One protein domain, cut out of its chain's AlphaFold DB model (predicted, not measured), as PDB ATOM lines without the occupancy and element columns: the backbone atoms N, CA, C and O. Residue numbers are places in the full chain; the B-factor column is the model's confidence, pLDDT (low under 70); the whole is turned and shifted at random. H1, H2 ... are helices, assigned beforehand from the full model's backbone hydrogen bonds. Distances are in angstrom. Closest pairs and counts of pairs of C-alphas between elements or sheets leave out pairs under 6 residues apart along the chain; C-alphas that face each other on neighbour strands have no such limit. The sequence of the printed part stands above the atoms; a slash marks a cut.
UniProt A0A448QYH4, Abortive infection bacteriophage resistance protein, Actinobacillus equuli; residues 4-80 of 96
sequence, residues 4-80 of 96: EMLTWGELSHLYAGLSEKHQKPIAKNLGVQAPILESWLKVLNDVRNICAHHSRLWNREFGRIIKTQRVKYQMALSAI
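This is residues 4 to 80 of the 96 residues of the protein "Abortive infection bacteriophage resistance protein" of Actinobacillus equuli (UniProt A0A448QYH4). A long helix, H3, has the shorter H1 side by side with it and H2 set crosswise at its first end. After H3 an unnamed stretch folds back past the helix, and residues 70 to 80, with the small H4, stick out as a free arm that adds to the length. The printed part has 77 residues with four named helices, in the order H1, H2, H3, H4, and no named strand; the class is all helix. The whole is loose, with a radius of gyration of the C-alphas of 15.8 A, and flat, spanning 49 by 37 by 18 A.

H1, residues 8 to 17, touches H3, residues 34 to 52, which meets it with residues 38 to 45 alone. Their closest C-alphas, of Ser 12 and Leu 41, are 5.4 A apart, at a shallow tilt of 22 degrees, opposite ways. H2, residues 20 to 29, is close to H1 but not clearly touching; the closest C-alphas, of Tyr 15 and Gln 23, are 7.1 A apart. H2 touches H3, which uses residues 34 to 37 alone, about perpendicular at 73 degrees; the closest C-alphas, of Ala 27 and Ala 34, are 5.0 A apart. H4, residues 74 to 78, is apart from H1, H2 and H3. In H1, H3 and H4 every O i to N i+4 pair is within hydrogen-bond range; in H2 4 of 6 are.

H1 begins at C-alpha 8, (36.524, -34.800, -31.150), and is 14.2 A long, as is H2. H3 runs 27.2 A from C-alpha 34, (38.557, -47.417, -43.131). H4, 6.6 A long, ends at C-alpha 78, (54.494, -46.969, -67.755).

The C-alphas farthest apart, of Met 5 and Ile 80, are 52.7 A apart. The printed part has no cut. The links H1 to H2 and H2 to H3 are tight; H3 to H4, 21 residues, is long. Residues 70 to 80 have pLDDT under 70.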
ATOM      1  N   GLU A   4      26.314 -35.215 -30.242       77.19
ATOM      2  CA  GLU A   4      26.548 -33.769 -30.115       77.19
ATOM      3  C   GLU A   4      27.315 -33.407 -28.837       77.19
ATOM      4  O   GLU A   4      27.893 -32.327 -28.756       77.19
ATOM      5  N   MET A   5      27.337 -34.309 -27.850       83.00
ATOM      6  CA  MET A   5      28.097 -34.128 -26.609       83.00
ATOM      7  C   MET A   5      29.509 -34.714 -26.679       83.00
ATOM      8  O   MET A   5      30.323 -34.425 -25.807       83.00
ATOM      9  N   LEU A   6      29.811 -35.521 -27.701       85.44
ATOM     10  CA  LEU A   6      31.134 -36.113 -27.859       85.44
ATOM     11  C   LEU A   6      32.142 -35.045 -28.282       85.44
ATOM     12  O   LEU A   6      31.983 -34.346 -29.285       85.44
ATOM     13  N   THR A   7      33.243 -34.975 -27.550       90.19
ATOM     14  CA  THR A   7      34.438 -34.273 -27.999       90.19
ATOM     15  C   THR A   7      35.032 -34.969 -29.223       90.19
ATOM     16  O   THR A   7      34.842 -36.162 -29.468       90.19
ATOM     17  N   TRP A   8      35.833 -34.230 -29.994       90.19
ATOM     18  CA  TRP A   8      36.524 -34.800 -31.150       90.19
ATOM     19  C   TRP A   8      37.414 -36.004 -30.789       90.19
ATOM     20  O   TRP A   8      37.495 -36.970 -31.548       90.19
ATOM     21  N   GLY A   9      38.055 -35.967 -29.615       91.44
ATOM     22  CA  GLY A   9      38.873 -37.071 -29.121       91.44
ATOM     23  C   GLY A   9      38.036 -38.325 -28.889       91.44
ATOM     24  O   GLY A   9      38.379 -39.395 -29.389       91.44
ATOM     25  N   GLU A  10      36.898 -38.187 -28.210       92.62
ATOM     26  CA  GLU A  10      35.970 -39.297 -27.972       92.62
ATOM     27  C   GLU A  10      35.396 -39.850 -29.277       92.62
ATOM     28  O   GLU A  10      35.316 -41.064 -29.432       92.62
ATOM     29  N   LEU A  11      35.085 -38.992 -30.253       92.12
ATOM     30  CA  LEU A  11      34.654 -39.434 -31.581       92.12
ATOM     31  C   LEU A  11      35.751 -40.236 -32.300       92.12
ATOM     32  O   LEU A  11      35.476 -41.286 -32.885       92.12
ATOM     33  N   SER A  12      37.005 -39.776 -32.233       93.25
ATOM     34  CA  SER A  12      38.143 -40.500 -32.806       93.25
ATOM     35  C   SER A  12      38.352 -41.859 -32.130       93.25
ATOM     36  O   SER A  12      38.690 -42.827 -32.814       93.25
ATOM     37  N   HIS A  13      38.164 -41.943 -30.811       93.56
ATOM     38  CA  HIS A  13      38.264 -43.195 -30.058       93.56
ATOM     39  C   HIS A  13      37.092 -44.134 -30.343       93.56
ATOM     40  O   HIS A  13      37.311 -45.326 -30.560       93.56
ATOM     41  N   LEU A  14      35.873 -43.601 -30.421       93.81
ATOM     42  CA  LEU A  14      34.675 -44.347 -30.787       93.81
ATOM     43  C   LEU A  14      34.841 -44.987 -32.164       93.81
ATOM     44  O   LEU A  14      34.607 -46.183 -32.316       93.81
ATOM     45  N   TYR A  15      35.303 -44.217 -33.154       94.00
ATOM     46  CA  TYR A  15      35.538 -44.751 -34.491       94.00
ATOM     47  C   TYR A  15      36.605 -45.857 -34.491       94.00
ATOM     48  O   TYR A  15      36.405 -46.898 -35.117       94.00
ATOM     49  N   ALA A  16      37.706 -45.670 -33.757       92.75
ATOM     50  CA  ALA A  16      38.759 -46.680 -33.633       92.75
ATOM     51  C   ALA A  16      38.289 -47.962 -32.915       92.75
ATOM     52  O   ALA A  16      38.805 -49.038 -33.205       92.75
ATOM     53  N   GLY A  17      37.308 -47.863 -32.010       93.50
ATOM     54  CA  GLY A  17      36.713 -49.003 -31.302       93.50
ATOM     55  C   GLY A  17      35.620 -49.751 -32.077       93.50
ATOM     56  O   GLY A  17      35.196 -50.824 -31.648       93.50
ATOM     57  N   LEU A  18      35.146 -49.218 -33.207       94.44
ATOM     58  CA  LEU A  18      34.174 -49.906 -34.062       94.44
ATOM     59  C   LEU A  18      34.806 -51.120 -34.753       94.44
ATOM     60  O   LEU A  18      35.957 -51.091 -35.177       94.44
ATOM     61  N   SER A  19      34.010 -52.168 -34.971       93.88
ATOM     62  CA  SER A  19      34.434 -53.282 -35.823       93.88
ATOM     63  C   SER A  19      34.538 -52.850 -37.290       93.88
ATOM     64  O   SER A  19      33.824 -51.949 -37.748       93.88
ATOM     65  N   GLU A  20      35.374 -53.539 -38.073       91.38
ATOM     66  CA  GLU A  20      35.556 -53.227 -39.499       91.38
ATOM     67  C   GLU A  20      34.238 -53.201 -40.287       91.38
ATOM     68  O   GLU A  20      34.094 -52.431 -41.238       91.38
ATOM     69  N   LYS A  21      33.263 -54.028 -39.879       93.69
ATOM     70  CA  LYS A  21      31.922 -54.095 -40.478       93.69
ATOM     71  C   LYS A  21      31.214 -52.738 -40.457       93.69
ATOM     72  O   LYS A  21      30.467 -52.442 -41.385       93.69
ATOM     73  N   HIS A  22      31.457 -51.924 -39.432       93.62
ATOM     74  CA  HIS A  22      30.871 -50.592 -39.283       93.62
ATOM     75  C   HIS A  22      31.795 -49.481 -39.788       93.62
ATOM     76  O   HIS A  22      31.313 -48.510 -40.363       93.62
ATOM     77  N   GLN A  23      33.114 -49.636 -39.663       94.19
ATOM     78  CA  GLN A  23      34.063 -48.647 -40.186       94.19
ATOM     79  C   GLN A  23      34.026 -48.552 -41.719       94.19
ATOM     80  O   GLN A  23      34.022 -47.455 -42.275       94.19
ATOM     81  N   LYS A  24      33.959 -49.694 -42.418       93.62
ATOM     82  CA  LYS A  24      33.935 -49.765 -43.890       93.62
ATOM     83  C   LYS A  24      32.810 -48.939 -44.536       93.62
ATOM     84  O   LYS A  24      33.132 -48.147 -45.420       93.62
ATOM     85  N   PRO A  25      31.526 -49.071 -44.148       95.69
ATOM     86  CA  PRO A  25      30.459 -48.262 -44.736       95.69
ATOM     87  C   PRO A  25      30.608 -46.768 -44.421       95.69
ATOM     88  O   PRO A  25      30.392 -45.952 -45.311       95.69
ATOM     89  N   ILE A  26      31.047 -46.401 -43.210       94.38
ATOM     90  CA  ILE A  26      31.297 -44.995 -42.842       94.38
ATOM     91  C   ILE A  26      32.398 -44.401 -43.727       94.38
ATOM     92  O   ILE A  26      32.220 -43.340 -44.321       94.38
ATOM     93  N   ALA A  27      33.519 -45.107 -43.866       93.19
ATOM     94  CA  ALA A  27      34.631 -44.668 -44.697       93.19
ATOM     95  C   ALA A  27      34.257 -44.604 -46.182       93.19
ATOM     96  O   ALA A  27      34.605 -43.641 -46.865       93.19
ATOM     97  N   LYS A  28      33.465 -45.572 -46.661       93.69
ATOM     98  CA  LYS A  28      32.937 -45.588 -48.029       93.69
ATOM     99  C   LYS A  28      32.062 -44.367 -48.322       93.69
ATOM    100  O   LYS A  28      32.197 -43.800 -49.400       93.69
ATOM    101  N   ASN A  29      31.228 -43.935 -47.375       93.62
ATOM    102  CA  ASN A  29      30.417 -42.720 -47.528       93.62
ATOM    103  C   ASN A  29      31.276 -41.456 -47.684       93.62
ATOM    104  O   ASN A  29      30.852 -40.503 -48.328       93.62
ATOM    105  N   LEU A  30      32.493 -41.466 -47.133       90.56
ATOM    106  CA  LEU A  30      33.478 -40.390 -47.256       90.56
ATOM    107  C   LEU A  30      34.485 -40.615 -48.400       90.56
ATOM    108  O   LEU A  30      35.445 -39.861 -48.529       90.56
ATOM    109  N   GLY A  31      34.298 -41.650 -49.229       89.62
ATOM    110  CA  GLY A  31      35.164 -41.943 -50.376       89.62
ATOM    111  C   GLY A  31      36.565 -42.453 -50.015       89.62
ATOM    112  O   GLY A  31      37.459 -42.444 -50.861       89.62
ATOM    113  N   VAL A  32      36.777 -42.908 -48.778       92.06
ATOM    114  CA  VAL A  32      38.088 -43.339 -48.268       92.06
ATOM    115  C   VAL A  32      38.049 -44.757 -47.704       92.06
ATOM    116  O   VAL A  32      36.994 -45.333 -47.449       92.06
ATOM    117  N   GLN A  33      39.223 -45.357 -47.504       91.12
ATOM    118  CA  GLN A  33      39.326 -46.649 -46.824       91.12
ATOM    119  C   GLN A  33      39.255 -46.459 -45.302       91.12
ATOM    120  O   GLN A  33      39.780 -45.482 -44.769       91.12
ATOM    121  N   ALA A  34      38.676 -47.430 -44.592       91.81
ATOM    122  CA  ALA A  34      38.557 -47.417 -43.131       91.81
ATOM    123  C   ALA A  34      39.850 -47.039 -42.371       91.81
ATOM    124  O   ALA A  34      39.786 -46.123 -41.547       91.81
ATOM    125  N   PRO A  35      41.027 -47.635 -42.668       91.06
ATOM    126  CA  PRO A  35      42.270 -47.289 -41.972       91.06
ATOM    127  C   PRO A  35      42.803 -45.889 -42.310       91.06
ATOM    128  O   PRO A  35      43.584 -45.332 -41.538       91.06
ATOM    129  N   ILE A  36      42.424 -45.326 -43.462       91.88
ATOM    130  CA  ILE A  36      42.791 -43.960 -43.859       91.88
ATOM    131  C   ILE A  36      41.968 -42.969 -43.044       91.88
ATOM    132  O   ILE A  36      42.536 -42.079 -42.417       91.88
ATOM    133  N   LEU A  37      40.653 -43.187 -42.979       93.50
ATOM    134  CA  LEU A  37      39.761 -42.360 -42.172       93.50
ATOM    135  C   LEU A  37      40.177 -42.357 -40.696       93.50
ATOM    136  O   LEU A  37      40.235 -41.299 -40.078       93.50
ATOM    137  N   GLU A  38      40.545 -43.517 -40.146       93.56
ATOM    138  CA  GLU A  38      41.036 -43.617 -38.768       93.56
ATOM    139  C   GLU A  38      42.291 -42.761 -38.527       93.56
ATOM    140  O   GLU A  38      42.396 -42.054 -37.524       93.56
ATOM    141  N   SER A  39      43.248 -42.817 -39.458       92.44
ATOM    142  CA  SER A  39      44.472 -42.010 -39.408       92.44
ATOM    143  C   SER A  39      44.145 -40.517 -39.436       92.44
ATOM    144  O   SER A  39      44.695 -39.762 -38.636       92.44
ATOM    145  N   TRP A  40      43.209 -40.099 -40.290       93.19
ATOM    146  CA  TRP A  40      42.802 -38.699 -40.406       93.19
ATOM    147  C   TRP A  40      42.121 -38.187 -39.142       93.19
ATOM    148  O   TRP A  40      42.472 -37.110 -38.668       93.19
ATOM    149  N   LEU A  41      41.208 -38.964 -38.549       93.88
ATOM    150  CA  LEU A  41      40.532 -38.580 -37.306       93.88
ATOM    151  C   LEU A  41      41.529 -38.348 -36.162       93.88
ATOM    152  O   LEU A  41      41.432 -37.340 -35.457       93.88
ATOM    153  N   LYS A  42      42.533 -39.228 -36.036       92.50
ATOM    154  CA  LYS A  42      43.601 -39.102 -35.032       92.50
ATOM    155  C   LYS A  42      44.483 -37.878 -35.275       92.50
ATOM    156  O   LYS A  42      44.779 -37.148 -34.335       92.50
ATOM    157  N   VAL A  43      44.880 -37.629 -36.522       91.81
ATOM    158  CA  VAL A  43      45.707 -36.463 -36.878       91.81
ATOM    159  C   VAL A  43      44.939 -35.161 -36.658       91.81
ATOM    160  O   VAL A  43      45.491 -34.211 -36.112       91.81
ATOM    161  N   LEU A  44      43.654 -35.115 -37.017       91.88
ATOM    162  CA  LEU A  44      42.801 -33.951 -36.767       91.88
ATOM    163  C   LEU A  44      42.650 -33.665 -35.271       91.88
ATOM    164  O   LEU A  44      42.628 -32.500 -34.880       91.88
ATOM    165  N   ASN A  45      42.606 -34.704 -34.432       92.56
ATOM    166  CA  ASN A  45      42.624 -34.528 -32.984       92.56
ATOM    167  C   ASN A  45      43.920 -33.848 -32.516       92.56
ATOM    168  O   ASN A  45      43.869 -32.886 -31.751       92.56
ATOM    169  N   ASP A  46      45.071 -34.294 -33.024       90.44
ATOM    170  CA  ASP A  46      46.367 -33.697 -32.692       90.44
ATOM    171  C   ASP A  46      46.447 -32.232 -33.163       90.44
ATOM    172  O   ASP A  46      46.838 -31.356 -32.392       90.44
ATOM    173  N   VAL A  47      46.009 -31.936 -34.393       90.75
ATOM    174  CA  VAL A  47      45.961 -30.568 -34.944       90.75
ATOM    175  C   VAL A  47      45.053 -29.666 -34.108       90.75
ATOM    176  O   VAL A  47      45.463 -28.568 -33.731       90.75
ATOM    177  N   ARG A  48      43.847 -30.130 -33.758       91.19
ATOM    178  CA  ARG A  48      42.912 -29.387 -32.900       91.19
ATOM    179  C   ARG A  48      43.542 -29.053 -31.549       91.19
ATOM    180  O   ARG A  48      43.417 -27.919 -31.092       91.19
ATOM    181  N   ASN A  49      44.225 -30.015 -30.932       90.88
ATOM    182  CA  ASN A  49      44.882 -29.814 -29.642       90.88
ATOM    183  C   ASN A  49      46.008 -28.778 -29.748       90.88
ATOM    184  O   ASN A  49      46.093 -27.878 -28.918       90.88
ATOM    185  N   ILE A  50      46.826 -28.835 -30.802       90.62
ATOM    186  CA  ILE A  50      47.872 -27.832 -31.068       90.62
ATOM    187  C   ILE A  50      47.264 -26.430 -31.177       90.62
ATOM    188  O   ILE A  50      47.762 -25.503 -30.537       90.62
ATOM    189  N   CYS A  51      46.175 -26.285 -31.935       90.06
ATOM    190  CA  CYS A  51      45.471 -25.012 -32.080       90.06
ATOM    191  C   CYS A  51      44.899 -24.511 -30.746       90.06
ATOM    192  O   CYS A  51      45.053 -23.336 -30.428       90.06
ATOM    193  N   ALA A  52      44.293 -25.387 -29.939       91.06
ATOM    194  CA  ALA A  52      43.766 -25.028 -28.618       91.06
ATOM    195  C   ALA A  52      44.874 -24.549 -27.661       91.06
ATOM    196  O   ALA A  52      44.672 -23.637 -26.859       91.06
ATOM    197  N   HIS A  53      46.072 -25.116 -27.795       91.50
ATOM    198  CA  HIS A  53      47.264 -24.690 -27.067       91.50
ATOM    199  C   HIS A  53      48.024 -23.540 -27.748       91.50
ATOM    200  O   HIS A  53      49.162 -23.271 -27.364       91.50
ATOM    201  N   HIS A  54      47.439 -22.883 -28.761       88.75
ATOM    202  CA  HIS A  54      48.043 -21.778 -29.525       88.75
ATOM    203  C   HIS A  54      49.472 -22.078 -30.004       88.75
ATOM    204  O   HIS A  54      50.324 -21.199 -30.141       88.75
ATOM    205  N   SER A  55      49.747 -23.358 -30.232       89.75
ATOM    206  CA  SER A  55      51.055 -23.850 -30.621       89.75
ATOM    207  C   SER A  55      51.214 -23.760 -32.137       89.75
ATOM    208  O   SER A  55      50.246 -23.765 -32.896       89.75
ATOM    209  N   ARG A  56      52.461 -23.677 -32.604       87.12
ATOM    210  CA  ARG A  56      52.761 -23.593 -34.037       87.12
ATOM    211  C   ARG A  56      52.590 -24.962 -34.695       87.12
ATOM    212  O   ARG A  56      53.091 -25.963 -34.187       87.12
ATOM    213  N   LEU A  57      51.896 -24.990 -35.832       86.62
ATOM    214  CA  LEU A  57      51.751 -26.189 -36.671       86.62
ATOM    215  C   LEU A  57      52.928 -26.365 -37.640       86.62
ATOM    216  O   LEU A  57      53.270 -27.486 -38.001       86.62
ATOM    217  N   TRP A  58      53.537 -25.262 -38.070       83.31
ATOM    218  CA  TRP A  58      54.661 -25.263 -39.002       83.31
ATOM    219  C   TRP A  58      55.974 -25.586 -38.275       83.31
ATOM    220  O   TRP A  58      56.128 -25.260 -37.098       83.31
ATOM    221  N   ASN A  59      56.922 -26.221 -38.975       84.19
ATOM    222  CA  ASN A  59      58.177 -26.745 -38.410       84.19
ATOM    223  C   ASN A  59      57.990 -27.745 -37.258       84.19
ATOM    224  O   ASN A  59      58.822 -27.826 -36.353       84.19
ATOM    225  N   ARG A  60      56.905 -28.522 -37.289       78.81
ATOM    226  CA  ARG A  60      56.674 -29.606 -36.336       78.81
ATOM    227  C   ARG A  60      56.649 -30.943 -37.052       78.81
ATOM    228  O   ARG A  60      55.953 -31.105 -38.051       78.81
ATOM    229  N   GLU A  61      57.365 -31.912 -36.502       79.81
ATOM    230  CA  GLU A  61      57.225 -33.301 -36.912       79.81
ATOM    231  C   GLU A  61      55.992 -33.901 -36.231       79.81
ATOM    232  O   GLU A  61      55.854 -33.885 -35.005       79.81
ATOM    233  N   PHE A  62      55.059 -34.409 -37.035       78.25
ATOM    234  CA  PHE A  62      53.915 -35.146 -36.520       78.25
ATOM    235  C   PHE A  62      54.349 -36.581 -36.216       78.25
ATOM    236  O   PHE A  62      54.779 -37.305 -37.108       78.25
ATOM    237  N   GLY A  63      54.169 -37.031 -34.971       75.31
ATOM    238  CA  GLY A  63      54.439 -38.425 -34.588       75.31
ATOM    239  C   GLY A  63      53.480 -39.442 -35.224       75.31
ATOM    240  O   GLY A  63      53.685 -40.649 -35.115       75.31
ATOM    241  N   ARG A  64      52.415 -38.975 -35.891       81.31
ATOM    242  CA  ARG A  64      51.457 -39.812 -36.617       81.31
ATOM    243  C   ARG A  64      51.623 -39.628 -38.115       81.31
ATOM    244  O   ARG A  64      51.534 -38.519 -38.631       81.31
ATOM    245  N   ILE A  65      51.765 -40.746 -38.817       80.12
ATOM    246  CA  ILE A  65      51.794 -40.768 -40.277       80.12
ATOM    247  C   ILE A  65      50.368 -40.552 -40.792       80.12
ATOM    248  O   ILE A  65      49.456 -41.323 -40.471       80.12
ATOM    249  N   ILE A  66      50.186 -39.519 -41.616       84.12
ATOM    250  CA  ILE A  66      48.945 -39.289 -42.354       84.12
ATOM    251  C   ILE A  66      48.886 -40.326 -43.472       84.12
ATOM    252  O   ILE A  66      49.658 -40.272 -44.430       84.12
ATOM    253  N   LYS A  67      47.980 -41.298 -43.351       86.50
ATOM    254  CA  LYS A  67      47.775 -42.278 -44.417       86.50
ATOM    255  C   LYS A  67      47.106 -41.582 -45.596       86.50
ATOM    256  O   LYS A  67      46.067 -40.946 -45.439       86.50
ATOM    257  N   THR A  68      47.690 -41.715 -46.778       82.81
ATOM    258  CA  THR A  68      47.086 -41.236 -48.020       82.81
ATOM    259  C   THR A  68      46.477 -42.404 -48.780       82.81
ATOM    260  O   THR A  68      46.914 -43.554 -48.662       82.81
ATOM    261  N   GLN A  69      45.448 -42.117 -49.571       71.44
ATOM    262  CA  GLN A  69      44.972 -43.084 -50.545       71.44
ATOM    263  C   GLN A  69      46.062 -43.220 -51.609       71.44
ATOM    264  O   GLN A  69      46.291 -42.283 -52.372       71.44
ATOM    265  N   ARG A  70      46.752 -44.369 -51.666       65.50
ATOM    266  CA  ARG A  70      47.606 -44.687 -52.820       65.50
ATOM    267  C   ARG A  70      46.702 -44.815 -54.038       65.50
ATOM    268  O   ARG A  70      46.162 -45.885 -54.314       65.50
ATOM    269  N   VAL A  71      46.543 -43.725 -54.772       60.34
ATOM    270  CA  VAL A  71      46.057 -43.788 -56.145       60.34
ATOM    271  C   VAL A  71      47.152 -44.517 -56.922       60.34
ATOM    272  O   VAL A  71      48.303 -44.076 -56.936       60.34
ATOM    273  N   LYS A  72      46.849 -45.692 -57.482       52.91
ATOM    274  CA  LYS A  72      47.801 -46.436 -58.316       52.91
ATOM    275  C   LYS A  72      48.038 -45.650 -59.610       52.91
ATOM    276  O   LYS A  72      47.451 -45.963 -60.636       52.91
ATOM    277  N   TYR A  73      48.951 -44.684 -59.596       50.34
ATOM    278  CA  TYR A  73      49.495 -44.064 -60.812       50.34
ATOM    279  C   TYR A  73      50.479 -44.994 -61.552       50.34
ATOM    280  O   TYR A  73      51.355 -44.532 -62.275       50.34
ATOM    281  N   GLN A  74      50.355 -46.318 -61.390       51.06
ATOM    282  CA  GLN A  74      51.228 -47.292 -62.053       51.06
ATOM    283  C   GLN A  74      51.117 -47.187 -63.585       51.06
ATOM    284  O   GLN A  74      52.108 -47.372 -64.279       51.06
ATOM    285  N   MET A  75      49.936 -46.821 -64.098       50.19
ATOM    286  CA  MET A  75      49.678 -46.712 -65.538       50.19
ATOM    287  C   MET A  75      50.195 -45.407 -66.167       50.19
ATOM    288  O   MET A  75      50.425 -45.356 -67.370       50.19
ATOM    289  N   ALA A  76      50.391 -44.348 -65.371       49.91
ATOM    290  CA  ALA A  76      50.902 -43.069 -65.872       49.91
ATOM    291  C   ALA A  76      52.431 -43.089 -66.042       49.91
ATOM    292  O   ALA A  76      52.958 -42.470 -66.959       49.91
ATOM    293  N   LEU A  77      53.138 -43.844 -65.193       48.47
ATOM    294  CA  LEU A  77      54.593 -43.997 -65.282       48.47
ATOM    295  C   LEU A  77      55.017 -44.997 -66.367       48.47
ATOM    296  O   LEU A  77      56.049 -44.792 -66.995       48.47
ATOM    297  N   SER A  78      54.213 -46.029 -66.655       52.72
ATOM    298  CA  SER A  78      54.494 -46.969 -67.755       52.72
ATOM    299  C   SER A  78      54.313 -46.358 -69.148       52.72
ATOM    300  O   SER A  78      54.875 -46.862 -70.113       52.72
ATOM    301  N   ALA A  79      53.515 -45.291 -69.268       50.38
ATOM    302  CA  ALA A  79      53.294 -44.582 -70.530       50.38
ATOM    303  C   ALA A  79      54.466 -43.658 -70.903       50.38
ATOM    304  O   ALA A  79      54.603 -43.260 -72.057       50.38
ATOM    305  N   ILE A  80      55.336 -43.350 -69.938       55.06
ATOM    306  CA  ILE A  80      56.563 -42.585 -70.137       55.06
ATOM    307  C   ILE A  80      57.698 -43.599 -70.336       55.06
ATOM    308  O   ILE A  80      58.656 -43.665 -69.570       55.06
TER     309      ILE A  80